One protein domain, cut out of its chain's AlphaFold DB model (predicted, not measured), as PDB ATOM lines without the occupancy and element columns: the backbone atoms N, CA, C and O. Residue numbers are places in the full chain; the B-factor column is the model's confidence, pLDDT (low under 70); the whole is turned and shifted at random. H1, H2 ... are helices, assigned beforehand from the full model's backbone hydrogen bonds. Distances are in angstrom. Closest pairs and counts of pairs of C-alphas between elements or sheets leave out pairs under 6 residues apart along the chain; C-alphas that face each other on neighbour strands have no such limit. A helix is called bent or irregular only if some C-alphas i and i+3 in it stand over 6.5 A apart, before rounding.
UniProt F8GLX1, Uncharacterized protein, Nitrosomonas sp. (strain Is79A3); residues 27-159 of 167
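This is residues 27 to 159 of the 167 residues of an uncharacterized protein of Nitrosomonas sp. (strain Is79A3) (UniProt F8GLX1). An up-and-down bundle of four helices, H1 to H4, sits in the opening of a wide V made by H6 and H9, which meet near their first residues. H5 packs on H3 and H9 on one arm's side, while the short H7 and H8 lie along the chain's way from H6 to H9. The printed part has 133 residues with nine named helices, H1 to H9 in order, and no named strand: the class is all helix. It is compact, with a radius of gyration of the C-alphas of 14.1 A, and its outline is elongated, 45 by 27 by 26 A.

Start at H1, residues 27 to 44; it forms a helical hairpin with H2, residues 47 to 62, at a shallow tilt of 30 degrees, opposite ways, closest at the C-alphas of Ala 34 and Gly 56, 3.7 A. H3, residues 66 to 77, is the hub, touching five helices; with residues 68 to 72 alone it touches residues 57 to 61 of H2, a second helical hairpin, closest at C-alphas 60 and 68, 5.5 A. H4, residues 82 to 94, touches H2 at a shallow tilt of 6 degrees, the same way, closest at C-alphas 61 and 91, 5.0 A. H5, residues 97 to 104, touches residues 69 to 73 of H3 alone, closest at C-alphas 102 and 70, 5.9 A. H6, residues 108 to 125, is about perpendicular to H3 at 82 degrees; residues 74 to 77 of H3 touch residues 108 to 115 of H6 alone, closest at C-alphas 77 and 111, 5.2 A. H7, residues 127 to 130, only just touches H1, with 3 pairs of C-alphas within 8 A, closest at 129 and 43, 7.2 A. H8, residues 135 to 138, touches residues 39 to 43 of H1 alone, closest at C-alphas 138 and 42, 6.1 A. H9, residues 142 to 157, touches H6 through residues 142 to 146 and 108 to 112 alone, closest at C-alphas 142 and 108, 5.1 A. Every O i to N i+4 pair is within hydrogen-bond range in H1, H4, H6 and H9, but 10 of 12 in H2, 6 of 8 in H3 and 2 of 4 in H5; H7 and H8 are too short for one.

Find C-alpha 27 at (209.363, 171.398, 146.685); from there H1 runs 25.7 A. H2 runs 22.8 A, H3 18.3 A and H4 19.0 A. H5 is irregular, with C-alphas 98 and 101 7.1 A apart. H6 runs 26.1 A from C-alpha 108 at (189.457, 159.724, 135.671), and H9 runs 22.5 A to C-alpha 157 at (186.486, 179.905, 132.057).

Look at the C-alphas of Arg 128 and Ser 158, the two farthest apart, at 45.3 A. The printed part has no cut, and its links are tight. The mean pLDDT of the printed part is 94.8, and residue 47 alone is under 70.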
ATOM      1  N   ASP A  27     210.717 171.333 147.247       93.00
ATOM      2  CA  ASP A  27     209.363 171.398 146.685       93.00
ATOM      3  C   ASP A  27     208.714 170.013 146.589       93.00
ATOM      4  O   ASP A  27     207.560 169.851 146.965       93.00
ATOM      5  N   GLN A  28     209.473 168.994 146.167       95.38
ATOM      6  CA  GLN A  28     208.983 167.614 146.120       95.38
ATOM      7  C   GLN A  28     208.613 167.098 147.512       95.38
ATOM      8  O   GLN A  28     207.543 166.524 147.677       95.38
ATOM      9  N   ARG A  29     209.457 167.347 148.520       95.38
ATOM     10  CA  ARG A  29     209.186 166.918 149.902       95.38
ATOM     11  C   ARG A  29     207.941 167.588 150.485       95.38
ATOM     12  O   ARG A  29     207.161 166.930 151.161       95.38
ATOM     13  N   GLU A  30     207.745 168.877 150.216       96.06
ATOM     14  CA  GLU A  30     206.564 169.619 150.679       96.06
ATOM     15  C   GLU A  30     205.279 169.146 149.978       96.06
ATOM     16  O   GLU A  30     204.252 169.015 150.634       96.06
ATOM     17  N   ILE A  31     205.335 168.829 148.679       97.62
ATOM     18  CA  ILE A  31     204.197 168.266 147.932       97.62
ATOM     19  C   ILE A  31     203.826 166.873 148.451       97.62
ATOM     20  O   ILE A  31     202.653 166.608 148.698       97.62
ATOM     21  N   GLU A  32     204.812 165.992 148.639       96.19
ATOM     22  CA  GLU A  32     204.581 164.638 149.156       96.19
ATOM     23  C   GLU A  32     204.008 164.662 150.577       96.19
ATOM     24  O   GLU A  32     203.073 163.922 150.880       96.19
ATOM     25  N   MET A  33     204.534 165.536 151.440       96.50
ATOM     26  CA  MET A  33     203.997 165.751 152.784       96.50
ATOM     27  C   MET A  33     202.541 166.222 152.725       96.50
ATOM     28  O   MET A  33     201.697 165.669 153.424       96.50
ATOM     29  N   ALA A  34     202.247 167.215 151.887       97.00
ATOM     30  CA  ALA A  34     200.916 167.790 151.761       97.00
ATOM     31  C   ALA A  34     199.870 166.780 151.268       97.00
ATOM     32  O   ALA A  34     198.802 166.665 151.863       97.00
ATOM     33  N   GLU A  35     200.174 166.010 150.218       96.31
ATOM     34  CA  GLU A  35     199.264 164.961 149.742       96.31
ATOM     35  C   GLU A  35     199.069 163.852 150.780       96.31
ATOM     36  O   GLU A  35     197.950 163.373 150.962       96.31
ATOM     37  N   SER A  36     200.140 163.471 151.484       95.25
ATOM     38  CA  SER A  36     200.082 162.482 152.562       95.25
ATOM     39  C   SER A  36     199.176 162.952 153.704       95.25
ATOM     40  O   SER A  36     198.352 162.179 154.184       95.25
ATOM     41  N   ALA A  37     199.271 164.224 154.104       94.62
ATOM     42  CA  ALA A  37     198.422 164.800 155.145       94.62
ATOM     43  C   ALA A  37     196.933 164.730 154.774       94.62
ATOM     44  O   ALA A  37     196.124 164.281 155.582       94.62
ATOM     45  N   VAL A  38     196.582 165.069 153.525       94.81
ATOM     46  CA  VAL A  38     195.204 164.933 153.022       94.81
ATOM     47  C   VAL A  38     194.743 163.474 153.068       94.81
ATOM     48  O   VAL A  38     193.654 163.194 153.558       94.81
ATOM     49  N   PHE A  39     195.561 162.526 152.605       95.06
ATOM     50  CA  PHE A  39     195.196 161.108 152.632       95.06
ATOM     51  C   PHE A  39     194.959 160.592 154.060       95.06
ATOM     52  O   PHE A  39     193.935 159.966 154.335       95.06
ATOM     53  N   TRP A  40     195.886 160.858 154.984       93.75
ATOM     54  CA  TRP A  40     195.795 160.360 156.358       93.75
ATOM     55  C   TRP A  40     194.670 161.004 157.162       93.75
ATOM     56  O   TRP A  40     194.110 160.353 158.049       93.75
ATOM     57  N   ALA A  41     194.284 162.230 156.823       92.12
ATOM     58  CA  ALA A  41     193.097 162.851 157.386       92.12
ATOM     59  C   ALA A  41     191.817 162.099 157.031       92.12
ATOM     60  O   ALA A  41     191.037 161.735 157.911       92.12
ATOM     61  N   LEU A  42     191.663 161.741 155.755       91.25
ATOM     62  CA  LEU A  42     190.508 160.970 155.290       91.25
ATOM     63  C   LEU A  42     190.444 159.576 155.937       91.25
ATOM     64  O   LEU A  42     189.359 159.039 156.159       91.25
ATOM     65  N   VAL A  43     191.603 158.987 156.250       91.75
ATOM     66  CA  VAL A  43     191.694 157.694 156.943       91.75
ATOM     67  C   VAL A  43     191.334 157.823 158.425       91.75
ATOM     68  O   VAL A  43     190.540 157.042 158.935       91.75
ATOM     69  N   SER A  44     191.905 158.787 159.140       86.69
ATOM     70  CA  SER A  44     191.716 158.909 160.596       86.69
ATOM     71  C   SER A  44     190.307 159.354 160.996       86.69
ATOM     72  O   SER A  44     189.818 158.902 162.034       86.69
ATOM     73  N   LYS A  45     189.632 160.171 160.169       73.06
ATOM     74  CA  LYS A  45     188.285 160.716 160.436       73.06
ATOM     75  C   LYS A  45     188.181 161.422 161.800       73.06
ATOM     76  O   LYS A  45     187.132 161.364 162.446       73.06
ATOM     77  N   ASP A  46     189.265 162.050 162.255       76.12
ATOM     78  CA  ASP A  46     189.294 162.856 163.476       76.12
ATOM     79  C   ASP A  46     189.551 164.345 163.174       76.12
ATOM     80  O   ASP A  46     190.160 164.699 162.167       76.12
ATOM     81  N   ILE A  47     189.082 165.224 164.069       64.19
ATOM     82  CA  ILE A  47     189.140 166.689 163.895       64.19
ATOM     83  C   ILE A  47     190.589 167.202 163.827       64.19
ATOM     84  O   ILE A  47     190.879 168.203 163.172       64.19
ATOM     85  N   ALA A  48     191.529 166.549 164.519       71.19
ATOM     86  CA  ALA A  48     192.932 166.958 164.467       71.19
ATOM     87  C   ALA A  48     193.532 166.696 163.080       71.19
ATOM     88  O   ALA A  48     194.417 167.435 162.643       71.19
ATOM     89  N   ALA A  49     193.036 165.678 162.388       77.44
ATOM     90  CA  ALA A  49     193.446 165.347 161.047       77.44
ATOM     91  C   ALA A  49     192.801 166.248 159.984       77.44
ATOM     92  O   ALA A  49     193.462 166.539 158.990       77.44
ATOM     93  N   ASP A  50     191.608 166.801 160.222       80.38
ATOM     94  CA  ASP A  50     191.015 167.823 159.340       80.38
ATOM     95  C   ASP A  50     191.945 169.043 159.201       80.38
ATOM     96  O   ASP A  50     192.288 169.442 158.087       80.38
ATOM     97  N   ASN A  51     192.499 169.538 160.316       85.50
ATOM     98  CA  ASN A  51     193.496 170.621 160.303       85.50
ATOM     99  C   ASN A  51     194.772 170.249 159.518       85.50
ATOM    100  O   ASN A  51     195.429 171.106 158.924       85.50
ATOM    101  N   GLN A  52     195.168 168.969 159.529       89.00
ATOM    102  CA  GLN A  52     196.320 168.500 158.752       89.00
ATOM    103  C   GLN A  52     196.004 168.466 157.258       89.00
ATOM    104  O   GLN A  52     196.858 168.831 156.445       89.00
ATOM    105  N   ALA A  53     194.787 168.057 156.894       92.31
ATOM    106  CA  ALA A  53     194.314 168.076 155.519       92.31
ATOM    107  C   ALA A  53     194.261 169.504 154.976       92.31
ATOM    108  O   ALA A  53     194.766 169.757 153.882       92.31
ATOM    109  N   GLU A  54     193.712 170.434 155.762       92.50
ATOM    110  CA  GLU A  54     193.680 171.859 155.438       92.50
ATOM    111  C   GLU A  54     195.093 172.399 155.243       92.50
ATOM    112  O   GLU A  54     195.386 172.974 154.198       92.50
ATOM    113  N   LEU A  55     196.023 172.134 156.167       93.19
ATOM    114  CA  LEU A  55     197.414 172.562 156.012       93.19
ATOM    115  C   LEU A  55     198.068 171.984 154.746       93.19
ATOM    116  O   LEU A  55     198.751 172.707 154.016       93.19
ATOM    117  N   GLY A  56     197.860 170.696 154.463       95.38
ATOM    118  CA  GLY A  56     198.345 170.066 153.235       95.38
ATOM    119  C   GLY A  56     197.771 170.741 151.988       95.38
ATOM    120  O   GLY A  56     198.500 171.081 151.050       95.38
ATOM    121  N   LEU A  57     196.472 171.019 152.001       96.00
ATOM    122  CA  LEU A  57     195.799 171.711 150.918       96.00
ATOM    123  C   LEU A  57     196.308 173.149 150.746       96.00
ATOM    124  O   LEU A  57     196.597 173.530 149.614       96.00
ATOM    125  N   ILE A  58     196.507 173.910 151.826       95.69
ATOM    126  CA  ILE A  58     197.099 175.257 151.803       95.69
ATOM    127  C   ILE A  58     198.475 175.204 151.140       95.69
ATOM    128  O   ILE A  58     198.750 175.981 150.226       95.69
ATOM    129  N   ILE A  59     199.342 174.265 151.539       96.00
ATOM    130  CA  ILE A  59     200.693 174.124 150.971       96.00
ATOM    131  C   ILE A  59     200.626 173.932 149.450       96.00
ATOM    132  O   ILE A  59     201.347 174.612 148.712       96.00
ATOM    133  N   LEU A  60     199.757 173.045 148.956       96.62
ATOM    134  CA  LEU A  60     199.563 172.840 147.515       96.62
ATOM    135  C   LEU A  60     198.917 174.062 146.845       96.62
ATOM    136  O   LEU A  60     199.324 174.465 145.753       96.62
ATOM    137  N   GLY A  61     197.949 174.667 147.525       95.12
ATOM    138  CA  GLY A  61     197.126 175.783 147.084       95.12
ATOM    139  C   GLY A  61     197.868 177.110 146.973       95.12
ATOM    140  O   GLY A  61     197.534 177.904 146.103       95.12
ATOM    141  N   ILE A  62     198.928 177.357 147.747       94.88
ATOM    142  CA  ILE A  62     199.733 178.591 147.634       94.88
ATOM    143  C   ILE A  62     200.868 178.457 146.613       94.88
ATOM    144  O   ILE A  62     201.280 179.433 145.978       94.88
ATOM    145  N   LYS A  63     201.359 177.237 146.380       95.88
ATOM    146  CA  LYS A  63     202.476 176.979 145.466       95.88
ATOM    147  C   LYS A  63     202.087 177.191 144.001       95.88
ATOM    148  O   LYS A  63     200.957 176.959 143.587       95.88
ATOM    149  N   ASN A  64     203.052 177.633 143.195       95.62
ATOM    150  CA  ASN A  64     202.883 177.876 141.753       95.62
ATOM    151  C   ASN A  64     203.812 177.013 140.884       95.62
ATOM    152  O   ASN A  64     203.873 177.218 139.671       95.62
ATOM    153  N   SER A  65     204.559 176.075 141.477       96.19
ATOM    154  CA  SER A  65     205.411 175.179 140.698       96.19
ATOM    155  C   SER A  65     204.544 174.274 139.808       96.19
ATOM    156  O   SER A  65     203.455 173.870 140.224       96.19
ATOM    157  N   PRO A  66     205.008 173.900 138.601       96.81
ATOM    158  CA  PRO A  66     204.297 172.951 137.741       96.81
ATOM    159  C   PRO A  66     203.915 171.648 138.457       96.81
ATOM    160  O   PRO A  66     202.859 171.073 138.195       96.81
ATOM    161  N   SER A  67     204.768 171.194 139.382       96.38
ATOM    162  CA  SER A  67     204.503 170.016 140.207       96.38
ATOM    163  C   SER A  67     203.339 170.272 141.163       96.38
ATOM    164  O   SER A  67     202.365 169.528 141.137       96.38
ATOM    165  N   ALA A  68     203.370 171.357 141.940       97.44
ATOM    166  CA  ALA A  68     202.299 171.661 142.885       97.44
ATOM    167  C   ALA A  68     200.937 171.827 142.194       97.44
ATOM    168  O   ALA A  68     199.958 171.255 142.655       97.44
ATOM    169  N   LEU A  69     200.877 172.512 141.045       98.31
ATOM    170  CA  LEU A  69     199.635 172.672 140.274       98.31
ATOM    171  C   LEU A  69     199.065 171.324 139.811       98.31
ATOM    172  O   LEU A  69     197.861 171.084 139.899       98.31
ATOM    173  N   LYS A  70     199.935 170.423 139.342       98.12
ATOM    174  CA  LYS A  70     199.547 169.066 138.948       98.12
ATOM    175  C   LYS A  70     199.017 168.266 140.139       98.12
ATOM    176  O   LYS A  70     198.010 167.579 139.994       98.12
ATOM    177  N   HIS A  71     199.694 168.327 141.282       98.19
ATOM    178  CA  HIS A  71     199.314 167.579 142.480       98.19
ATOM    179  C   HIS A  71     198.042 168.135 143.133       98.19
ATOM    180  O   HIS A  71     197.171 167.349 143.488       98.19
ATOM    181  N   LEU A  72     197.859 169.461 143.148       98.38
ATOM    182  CA  LEU A  72     196.596 170.099 143.521       98.38
ATOM    183  C   LEU A  72     195.448 169.525 142.681       98.38
ATOM    184  O   LEU A  72     194.515 168.962 143.234       98.38
ATOM    185  N   VAL A  73     195.550 169.539 141.347       98.44
ATOM    186  CA  VAL A  73     194.522 168.932 140.479       98.44
ATOM    187  C   VAL A  73     194.297 167.457 140.824       98.44
ATOM    188  O   VAL A  73     193.159 167.021 140.951       98.44
ATOM    189  N   LYS A  74     195.359 166.681 141.049       98.25
ATOM    190  CA  LYS A  74     195.246 165.253 141.379       98.25
ATOM    191  C   LYS A  74     194.579 164.950 142.723       98.25
ATOM    192  O   LYS A  74     194.209 163.790 142.919       98.25
ATOM    193  N   LEU A  75     194.399 165.915 143.627       98.00
ATOM    194  CA  LEU A  75     193.680 165.687 144.887       98.00
ATOM    195  C   LEU A  75     192.224 165.247 144.673       98.00
ATOM    196  O   LEU A  75     191.683 164.549 145.521       98.00
ATOM    197  N   MET A  76     191.609 165.533 143.515       97.06
ATOM    198  CA  MET A  76     190.252 165.056 143.192       97.06
ATOM    199  C   MET A  76     190.115 163.526 143.149       97.06
ATOM    200  O   MET A  76     188.992 163.019 143.158       97.06
ATOM    201  N   ARG A  77     191.234 162.782 143.101       98.31
ATOM    202  CA  ARG A  77     191.232 161.318 143.266       98.31
ATOM    203  C   ARG A  77     190.696 160.904 144.634       98.31
ATOM    204  O   ARG A  77     190.143 159.815 144.758       98.31
ATOM    205  N   TYR A  78     190.850 161.771 145.630       97.50
ATOM    206  CA  TYR A  78     190.312 161.586 146.960       97.50
ATOM    207  C   TYR A  78     188.899 162.151 147.069       97.50
ATOM    208  O   TYR A  78     188.548 163.155 146.437       97.50
ATOM    209  N   ARG A  79     188.093 161.508 147.906       94.56
ATOM    210  CA  ARG A  79     186.742 161.919 148.262       94.56
ATOM    211  C   ARG A  79     186.815 163.010 149.327       94.56
ATOM    212  O   ARG A  79     186.568 162.776 150.499       94.56
ATOM    213  N   ILE A  80     187.187 164.203 148.884       89.50
ATOM    214  CA  ILE A  80     187.215 165.407 149.713       89.50
ATOM    215  C   ILE A  80     185.780 165.934 149.852       89.50
ATOM    216  O   ILE A  80     185.164 166.266 148.827       89.50
ATOM    217  N   ASP A  81     185.266 165.995 151.082       82.81
ATOM    218  CA  ASP A  81     183.934 166.484 151.448       82.81
ATOM    219  C   ASP A  81     183.988 167.685 152.420       82.81
ATOM    220  O   ASP A  81     185.064 168.176 152.766       82.81
ATOM    221  N   ALA A  82     182.807 168.218 152.764       82.75
ATOM    222  CA  ALA A  82     182.612 169.359 153.665       82.75
ATOM    223  C   ALA A  82     183.526 170.570 153.349       82.75
ATOM    224  O   ALA A  82     183.732 170.891 152.175       82.75
ATOM    225  N   GLY A  83     184.044 171.248 154.381       79.62
ATOM    226  CA  GLY A  83     184.862 172.461 154.241       79.62
ATOM    227  C   GLY A  83     186.138 172.242 153.423       79.62
ATOM    228  O   GLY A  83     186.495 173.071 152.593       79.62
ATOM    229  N   LEU A  84     186.765 171.064 153.516       88.75
ATOM    230  CA  LEU A  84     187.957 170.760 152.721       88.75
ATOM    231  C   LEU A  84     187.660 170.766 151.207       88.75
ATOM    232  O   LEU A  84     188.527 171.107 150.399       88.75
ATOM    233  N   SER A  85     186.431 170.417 150.802       92.06
ATOM    234  CA  SER A  85     186.006 170.455 149.394       92.06
ATOM    235  C   SER A  85     185.815 171.880 148.879       92.06
ATOM    236  O   SER A  85     186.032 172.131 147.687       92.06
ATOM    237  N   GLU A  86     185.384 172.790 149.746       92.81
ATOM    238  CA  GLU A  86     185.225 174.210 149.439       92.81
ATOM    239  C   GLU A  86     186.597 174.857 149.252       92.81
ATOM    240  O   GLU A  86     186.902 175.322 148.151       92.81
ATOM    241  N   ASN A  87     187.495 174.704 150.231       93.94
ATOM    242  CA  ASN A  87     188.855 175.236 150.141       93.94
ATOM    243  C   ASN A  87     189.586 174.645 148.925       93.94
ATOM    244  O   ASN A  87     190.295 175.351 148.207       93.94
ATOM    245  N   TYR A  88     189.386 173.353 148.626       96.38
ATOM    246  CA  TYR A  88     189.991 172.711 147.454       96.38
ATOM    247  C   TYR A  88     189.544 173.381 146.154       96.38
ATOM    248  O   TYR A  88     190.354 173.647 145.254       96.38
ATOM    249  N   THR A  89     188.245 173.655 146.067       96.75
ATOM    250  CA  THR A  89     187.642 174.349 144.935       96.75
ATOM    251  C   THR A  89     188.240 175.742 144.806       96.75
ATOM    252  O   THR A  89     188.743 176.085 143.736       96.75
ATOM    253  N   CYS A  90     188.277 176.503 145.897       96.62
ATOM    254  CA  CYS A  90     188.762 177.875 145.906       96.62
ATOM    255  C   CYS A  90     190.243 177.991 145.560       96.62
ATOM    256  O   CYS A  90     190.600 178.768 144.673       96.62
ATOM    257  N   TYR A  91     191.099 177.141 146.129       96.81
ATOM    258  CA  TYR A  91     192.504 177.083 145.729       96.81
ATOM    259  C   TYR A  91     192.676 176.742 144.254       96.81
ATOM    260  O   TYR A  91     193.536 177.318 143.586       96.81
ATOM    261  N   THR A  92     191.868 175.828 143.717       97.56
ATOM    262  CA  THR A  92     191.969 175.454 142.304       97.56
ATOM    263  C   THR A  92     191.483 176.577 141.381       97.56
ATOM    264  O   THR A  92     192.150 176.870 140.385       97.56
ATOM    265  N   LEU A  93     190.376 177.248 141.718       97.44
ATOM    266  CA  LEU A  93     189.858 178.396 140.969       97.44
ATOM    267  C   LEU A  93     190.823 179.591 141.012       97.44
ATOM    268  O   LEU A  93     191.057 180.220 139.977       97.44
ATOM    269  N   ASP A  94     191.459 179.860 142.156       96.31
ATOM    270  CA  ASP A  94     192.442 180.942 142.300       96.31
ATOM    271  C   ASP A  94     193.645 180.768 141.356       96.31
ATOM    272  O   ASP A  94     194.136 181.730 140.750       96.31
ATOM    273  N   LYS A  95     194.062 179.517 141.104       96.50
ATOM    274  CA  LYS A  95     195.102 179.237 140.102       96.50
ATOM    275  C   LYS A  95     194.697 179.623 138.682       96.50
ATOM    276  O   LYS A  95     195.584 179.835 137.842       96.50
ATOM    277  N   SER A  96     193.398 179.737 138.405       94.81
ATOM    278  CA  SER A  96     192.845 180.217 137.141       94.81
ATOM    279  C   SER A  96     193.473 179.480 135.942       94.81
ATOM    280  O   SER A  96     193.607 178.254 135.929       94.81
ATOM    281  N   LYS A  97     193.930 180.212 134.921       95.94
ATOM    282  CA  LYS A  97     194.502 179.653 133.687       95.94
ATOM    283  C   LYS A  97     195.729 178.754 133.919       95.94
ATOM    284  O   LYS A  97     196.029 177.938 133.049       95.94
ATOM    285  N   LYS A  98     196.421 178.843 135.067       97.19
ATOM    286  CA  LYS A  98     197.623 178.034 135.354       97.19
ATOM    287  C   LYS A  98     197.314 176.545 135.539       97.19
ATOM    288  O   LYS A  98     198.139 175.714 135.168       97.19
ATOM    289  N   VAL A  99     196.147 176.194 136.090       97.69
ATOM    290  CA  VAL A  99     195.754 174.782 136.301       97.69
ATOM    291  C   VAL A  99     195.008 174.177 135.118       97.69
ATOM    292  O   VAL A  99     194.898 172.955 135.027       97.69
ATOM    293  N   LEU A 100     194.538 175.002 134.179       97.31
ATOM    294  CA  LEU A 100     193.646 174.575 133.101       97.31
ATOM    295  C   LEU A 100     194.241 173.447 132.245       97.31
ATOM    296  O   LEU A 100     193.542 172.497 131.900       97.31
ATOM    297  N   THR A 101     195.539 173.512 131.937       97.31
ATOM    298  CA  THR A 101     196.221 172.448 131.184       97.31
ATOM    299  C   THR A 101     196.262 171.134 131.962       97.31
ATOM    300  O   THR A 101     196.150 170.071 131.360       97.31
ATOM    301  N   TYR A 102     196.396 171.167 133.289       98.44
ATOM    302  CA  TYR A 102     196.384 169.952 134.106       98.44
ATOM    303  C   TYR A 102     194.974 169.369 134.219       98.44
ATOM    304  O   TYR A 102     194.822 168.164 134.050       98.44
ATOM    305  N   LEU A 103     193.956 170.218 134.401       98.56
ATOM    306  CA  LEU A 103     192.544 169.815 134.421       98.56
ATOM    307  C   LEU A 103     192.119 169.149 133.106       98.56
ATOM    308  O   LEU A 103     191.553 168.061 133.118       98.56
ATOM    309  N   LYS A 104     192.474 169.739 131.957       98.06
ATOM    310  CA  LYS A 104     192.179 169.170 130.626       98.06
ATOM    311  C   LYS A 104     192.848 167.819 130.365       98.06
ATOM    312  O   LYS A 104     192.405 167.084 129.491       98.06
ATOM    313  N   ASN A 105     193.912 167.504 131.102       98.19
ATOM    314  CA  ASN A 105     194.650 166.249 130.991       98.19
ATOM    315  C   ASN A 105     194.281 165.241 132.092       98.19
ATOM    316  O   ASN A 105     194.937 164.203 132.205       98.19
ATOM    317  N   VAL A 106     193.263 165.528 132.913       98.50
ATOM    318  CA  VAL A 106     192.757 164.570 133.898       98.50
ATOM    319  C   VAL A 106     192.229 163.337 133.176       98.50
ATOM    320  O   VAL A 106     191.419 163.415 132.255       98.50
ATOM    321  N   LYS A 107     192.676 162.175 133.645       98.44
ATOM    322  CA  LYS A 107     192.185 160.871 133.215       98.44
ATOM    323  C   LYS A 107     191.520 160.197 134.414       98.44
ATOM    324  O   LYS A 107     192.238 159.670 135.266       98.44
ATOM    325  N   PRO A 108     190.179 160.224 134.504       98.56
ATOM    326  CA  PRO A 108     189.457 159.724 135.671       98.56
ATOM    327  C   PRO A 108     189.860 158.301 136.063       98.56
ATOM    328  O   PRO A 108     190.172 158.046 137.221       98.56
ATOM    329  N   ASP A 109     189.965 157.399 135.089       98.38
ATOM    330  CA  ASP A 109     190.310 155.993 135.319       98.38
ATOM    331  C   ASP A 109     191.706 155.814 135.926       98.38
ATOM    332  O   ASP A 109     191.904 154.938 136.768       98.38
ATOM    333  N   GLU A 110     192.678 156.634 135.513       98.56
ATOM    334  CA  GLU A 110     194.033 156.598 136.073       98.56
ATOM    335  C   GLU A 110     194.042 157.116 137.514       98.56
ATOM    336  O   GLU A 110     194.717 156.534 138.357       98.56
ATOM    337  N   LEU A 111     193.263 158.160 137.821       98.62
ATOM    338  CA  LEU A 111     193.164 158.699 139.180       98.62
ATOM    339  C   LEU A 111     192.452 157.744 140.142       98.62
ATOM    340  O   LEU A 111     192.923 157.568 141.265       98.62
ATOM    341  N   VAL A 112     191.378 157.081 139.699       98.69
ATOM    342  CA  VAL A 112     190.704 156.038 140.491       98.69
ATOM    343  C   VAL A 112     191.684 154.913 140.817       98.69
ATOM    344  O   VAL A 112     191.846 154.559 141.982       98.69
ATOM    345  N   LYS A 113     192.387 154.389 139.802       98.62
ATOM    346  CA  LYS A 113     193.389 153.329 139.991       98.62
ATOM    347  C   LYS A 113     194.525 153.774 140.908       98.62
ATOM    348  O   LYS A 113     194.959 152.994 141.748       98.62
ATOM    349  N   GLN A 114     194.989 155.017 140.762       98.50
ATOM    350  CA  GLN A 114     196.028 155.585 141.614       98.50
ATOM    351  C   GLN A 114     195.578 155.595 143.084       98.50
ATOM    352  O   GLN A 114     196.296 155.074 143.931       98.50
ATOM    353  N   CYS A 115     194.383 156.114 143.385       98.62
ATOM    354  CA  CYS A 115     193.877 156.148 144.759       98.62
ATOM    355  C   CYS A 115     193.676 154.744 145.344       98.62
ATOM    356  O   CYS A 115     194.059 154.489 146.482       98.62
ATOM    357  N   GLN A 116     193.127 153.809 144.561       98.50
ATOM    358  CA  GLN A 116     192.945 152.421 144.998       98.50
ATOM    359  C   GLN A 116     194.279 151.746 145.336       98.50
ATOM    360  O   GLN A 116     194.379 151.051 146.342       98.50
ATOM    361  N   LEU A 117     195.315 151.976 144.525       98.38
ATOM    362  CA  LEU A 117     196.650 151.449 144.792       98.38
ATOM    363  C   LEU A 117     197.255 152.053 146.065       98.38
ATOM    364  O   LEU A 117     197.781 151.316 146.894       98.38
ATOM    365  N   GLU A 118     197.161 153.376 146.235       97.50
ATOM    366  CA  GLU A 118     197.605 154.070 147.452       97.50
ATOM    367  C   GLU A 118     196.889 153.507 148.692       97.50
ATOM    368  O   GLU A 118     197.540 153.148 149.672       97.50
ATOM    369  N   PHE A 119     195.565 153.339 148.620       97.88
ATOM    370  CA  PHE A 119     194.752 152.764 149.689       97.88
ATOM    371  C   PHE A 119     195.227 151.362 150.088       97.88
ATOM    372  O   PHE A 119     195.479 151.119 151.268       97.88
ATOM    373  N   GLU A 120     195.390 150.446 149.128       98.06
ATOM    374  CA  GLU A 120     195.805 149.069 149.427       98.06
ATOM    375  C   GLU A 120     197.232 149.004 149.983       98.06
ATOM    376  O   GLU A 120     197.482 148.277 150.947       98.06
ATOM    377  N   ILE A 121     198.158 149.817 149.457       97.69
ATOM    378  CA  ILE A 121     199.518 149.926 150.004       97.69
ATOM    379  C   ILE A 121     199.464 150.395 151.460       97.69
ATOM    380  O   ILE A 121     200.091 149.786 152.330       97.69
ATOM    381  N   HIS A 122     198.717 151.456 151.768       96.56
ATOM    382  CA  HIS A 122     198.652 151.985 153.130       96.56
ATOM    383  C   HIS A 122     197.939 151.039 154.099       96.56
ATOM    384  O   HIS A 122     198.414 150.862 155.226       96.56
ATOM    385  N   LYS A 123     196.870 150.376 153.646       96.81
ATOM    386  CA  LYS A 123     196.153 149.342 154.395       96.81
ATOM    387  C   LYS A 123     197.041 148.148 154.717       96.81
ATOM    388  O   LYS A 123     197.022 147.681 155.853       96.81
ATOM    389  N   GLN A 124     197.850 147.682 153.766       97.19
ATOM    390  CA  GLN A 124     198.795 146.587 153.995       97.19
ATOM    391  C   GLN A 124     199.792 146.923 155.115       97.19
ATOM    392  O   GLN A 124     200.091 146.068 155.946       97.19
ATOM    393  N   HIS A 125     200.289 148.161 155.158       96.19
ATOM    394  CA  HIS A 125     201.261 148.596 156.166       96.19
ATOM    395  C   HIS A 125     200.622 148.967 157.514       96.19
ATOM    396  O   HIS A 125     201.296 148.908 158.538       96.19
ATOM    397  N   ASN A 126     199.336 149.339 157.537       94.75
ATOM    398  CA  ASN A 126     198.656 149.865 158.727       94.75
ATOM    399  C   ASN A 126     197.251 149.262 158.926       94.75
ATOM    400  O   ASN A 126     196.291 150.009 159.103       94.75
ATOM    401  N   PRO A 127     197.080 147.927 158.936       94.69
ATOM    402  CA  PRO A 127     195.769 147.281 158.790       94.69
ATOM    403  C   PRO A 127     194.729 147.719 159.829       94.69
ATOM    404  O   PRO A 127     193.557 147.863 159.493       94.69
ATOM    405  N   ARG A 128     195.162 148.005 161.066       93.31
ATOM    406  CA  ARG A 128     194.285 148.467 162.156       93.31
ATOM    407  C   ARG A 128     193.594 149.798 161.855       93.31
ATOM    408  O   ARG A 128     192.440 149.976 162.222       93.31
ATOM    409  N   LEU A 129     194.277 150.718 161.168       92.00
ATOM    410  CA  LEU A 129     193.707 152.026 160.819       92.00
ATOM    411  C   LEU A 129     192.604 151.913 159.759       92.00
ATOM    412  O   LEU A 129     191.788 152.814 159.631       92.00
ATOM    413  N   PHE A 130     192.551 150.798 159.026       94.62
ATOM    414  CA  PHE A 130     191.643 150.594 157.899       94.62
ATOM    415  C   PHE A 130     190.529 149.576 158.188       94.62
ATOM    416  O   PHE A 130     189.752 149.262 157.289       94.62
ATOM    417  N   GLU A 131     190.402 149.060 159.420       92.00
ATOM    418  CA  GLU A 131     189.437 147.998 159.772       92.00
ATOM    419  C   GLU A 131     187.985 148.329 159.396       92.00
ATOM    420  O   GLU A 131     187.210 147.438 159.051       92.00
ATOM    421  N   LYS A 132     187.615 149.613 159.451       92.75
ATOM    422  CA  LYS A 132     186.255 150.107 159.185       92.75
ATOM    423  C   LYS A 132     186.183 151.063 157.996       92.75
ATOM    424  O   LYS A 132     185.218 151.811 157.879       92.75
ATOM    425  N   ILE A 133     187.208 151.064 157.148       93.75
ATOM    426  CA  ILE A 133     187.326 151.999 156.032       93.75
ATOM    427  C   ILE A 133     187.322 151.202 154.741       93.75
ATOM    428  O   ILE A 133     188.106 150.269 154.562       93.75
ATOM    429  N   GLN A 134     186.427 151.574 153.838       95.12
ATOM    430  CA  GLN A 134     186.364 151.026 152.494       95.12
ATOM    431  C   GLN A 134     187.058 151.968 151.507       95.12
ATOM    432  O   GLN A 134     187.074 153.181 151.724       95.12
ATOM    433  N   PRO A 135     187.565 151.460 150.369       95.94
ATOM    434  CA  PRO A 135     188.139 152.312 149.330       95.94
ATOM    435  C   PRO A 135     187.204 153.449 148.894       95.94
ATOM    436  O   PRO A 135     187.670 154.545 148.616       95.94
ATOM    437  N   SER A 136     185.887 153.228 148.877       95.44
ATOM    438  CA  SER A 136     184.879 154.239 148.511       95.44
ATOM    439  C   SER A 136     184.710 155.382 149.518       95.44
ATOM    440  O   SER A 136     184.084 156.391 149.181       95.44
ATOM    441  N   ASP A 137     185.226 155.222 150.738       94.25
ATOM    442  CA  ASP A 137     185.245 156.285 151.746       94.25
ATOM    443  C   ASP A 137     186.347 157.304 151.448       94.25
ATOM    444  O   ASP A 137     186.217 158.467 151.808       94.25
ATOM    445  N   ILE A 138     187.416 156.872 150.769       95.50
ATOM    446  CA  ILE A 138     188.628 157.667 150.534       95.50
ATOM    447  C   ILE A 138     188.772 158.059 149.067       95.50
ATOM    448  O   ILE A 138     189.219 159.159 148.767       95.50
ATOM    449  N   CYS A 139     188.411 157.177 148.141       97.94
ATOM    450  CA  CYS A 139     188.609 157.361 146.712       97.94
ATOM    451  C   CYS A 139     187.331 157.832 146.025       97.94
ATOM    452  O   CYS A 139     186.272 157.210 146.136       97.94
ATOM    453  N   SER A 140     187.461 158.897 145.239       97.88
ATOM    454  CA  SER A 140     186.421 159.336 144.314       97.88
ATOM    455  C   SER A 140     186.232 158.312 143.199       97.88
ATOM    456  O   SER A 140     187.184 157.679 142.739       97.88
ATOM    457  N   ASN A 141     184.999 158.171 142.720       98.12
ATOM    458  CA  ASN A 141     184.704 157.392 141.522       98.12
ATOM    459  C   ASN A 141     184.897 158.228 140.238       98.12
ATOM    460  O   ASN A 141     185.101 159.443 140.279       98.12
ATOM    461  N   GLN A 142     184.822 157.572 139.076       98.31
ATOM    462  CA  GLN A 142     185.040 158.236 137.786       98.31
ATOM    463  C   GLN A 142     184.060 159.385 137.526       98.31
ATOM    464  O   GLN A 142     184.469 160.405 136.978       98.31
ATOM    465  N   THR A 143     182.787 159.221 137.893       98.25
ATOM    466  CA  THR A 143     181.750 160.243 137.699       98.25
ATOM    467  C   THR A 143     182.063 161.477 138.534       98.25
ATOM    468  O   THR A 143     182.184 162.561 137.983       98.25
ATOM    469  N   GLN A 144     182.359 161.300 139.824       97.62
ATOM    470  CA  GLN A 144     182.745 162.396 140.719       97.62
ATOM    471  C   GLN A 144     183.964 163.174 140.197       97.62
ATOM    472  O   GLN A 144     183.980 164.402 140.237       97.62
ATOM    473  N   ILE A 145     184.977 162.474 139.674       98.62
ATOM    474  CA  ILE A 145     186.173 163.106 139.098       98.62
ATOM    475  C   ILE A 145     185.831 163.883 137.820       98.62
ATOM    476  O   ILE A 145     186.333 164.994 137.638       98.62
ATOM    477  N   LYS A 146     184.985 163.329 136.941       98.56
ATOM    478  CA  LYS A 146     184.530 164.002 135.713       98.56
ATOM    479  C   LYS A 146     183.745 165.265 136.045       98.56
ATOM    480  O   LYS A 146     184.116 166.332 135.563       98.56
ATOM    481  N   ASP A 147     182.749 165.150 136.917       98.19
ATOM    482  CA  ASP A 147     181.869 166.253 137.299       98.19
ATOM    483  C   ASP A 147     182.669 167.388 137.942       98.19
ATOM    484  O   ASP A 147     182.546 168.548 137.554       98.19
ATOM    485  N   ARG A 148     183.581 167.054 138.865       97.88
ATOM    486  CA  ARG A 148     184.458 168.038 139.513       97.88
ATOM    487  C   ARG A 148     185.424 168.684 138.524       97.88
ATOM    488  O   ARG A 148     185.649 169.888 138.595       97.88
ATOM    489  N   THR A 149     185.977 167.916 137.582       98.56
ATOM    490  CA  THR A 149     186.851 168.466 136.533       98.56
ATOM    491  C   THR A 149     186.088 169.453 135.654       98.56
ATOM    492  O   THR A 149     186.593 170.543 135.390       98.56
ATOM    493  N   GLN A 150     184.876 169.093 135.221       98.56
ATOM    494  CA  GLN A 150     184.030 169.955 134.402       98.56
ATOM    495  C   GLN A 150     183.668 171.239 135.151       98.56
ATOM    496  O   GLN A 150     183.927 172.322 134.634       98.56
ATOM    497  N   PHE A 151     183.182 171.116 136.386       98.06
ATOM    498  CA  PHE A 151     182.843 172.249 137.243       98.06
ATOM    499  C   PHE A 151     184.014 173.233 137.403       98.06
ATOM    500  O   PHE A 151     183.856 174.434 137.203       98.06
ATOM    501  N   LEU A 152     185.219 172.728 137.690       98.38
ATOM    502  CA  LEU A 152     186.413 173.565 137.837       98.38
ATOM    503  C   LEU A 152     186.826 174.240 136.525       98.38
ATOM    504  O   LEU A 152     187.241 175.398 136.531       98.38
ATOM    505  N   ILE A 153     186.736 173.533 135.394       98.62
ATOM    506  CA  ILE A 153     187.035 174.114 134.080       98.62
ATOM    507  C   ILE A 153     186.043 175.232 133.761       98.62
ATOM    508  O   ILE A 153     186.474 176.310 133.352       98.62
ATOM    509  N   GLU A 154     184.748 174.993 133.950       98.44
ATOM    510  CA  GLU A 154     183.695 175.982 133.713       98.44
ATOM    511  C   GLU A 154     183.887 177.212 134.599       98.44
ATOM    512  O   GLU A 154     183.959 178.318 134.067       98.44
ATOM    513  N   GLY A 155     184.106 177.019 135.905       98.19
ATOM    514  CA  GLY A 155     184.376 178.110 136.844       98.19
ATOM    515  C   GLY A 155     185.611 178.935 136.462       98.19
ATOM    516  O   GLY A 155     185.579 180.163 136.499       98.19
ATOM    517  N   ILE A 156     186.697 178.296 136.012       98.12
ATOM    518  CA  ILE A 156     187.888 179.019 135.531       98.12
ATOM    519  C   ILE A 156     187.585 179.820 134.261       98.12
ATOM    520  O   ILE A 156     188.074 180.943 134.115       98.12
ATOM    521  N   LEU A 157     186.825 179.250 133.322       97.75
ATOM    522  CA  LEU A 157     186.486 179.905 132.057       97.75
ATOM    523  C   LEU A 157     185.491 181.056 132.239       97.75
ATOM    524  O   LEU A 157     185.556 182.016 131.475       97.75
ATOM    525  N   SER A 158     184.624 180.984 133.248       97.44
ATOM    526  CA  SER A 158     183.720 182.069 133.643       97.44
ATOM    527  C   SER A 158     184.359 183.073 134.605       97.44
ATOM    528  O   SER A 158     183.658 183.933 135.130       97.44
ATOM    529  N   GLU A 159     185.663 182.950 134.870       95.81
ATOM    530  CA  GLU A 159     186.414 183.796 135.804       95.81
ATOM    531  C   GLU A 159     185.820 183.831 137.222       95.81
ATOM    532  O   GLU A 159     185.941 184.830 137.933       95.81
TER     533      GLU A 159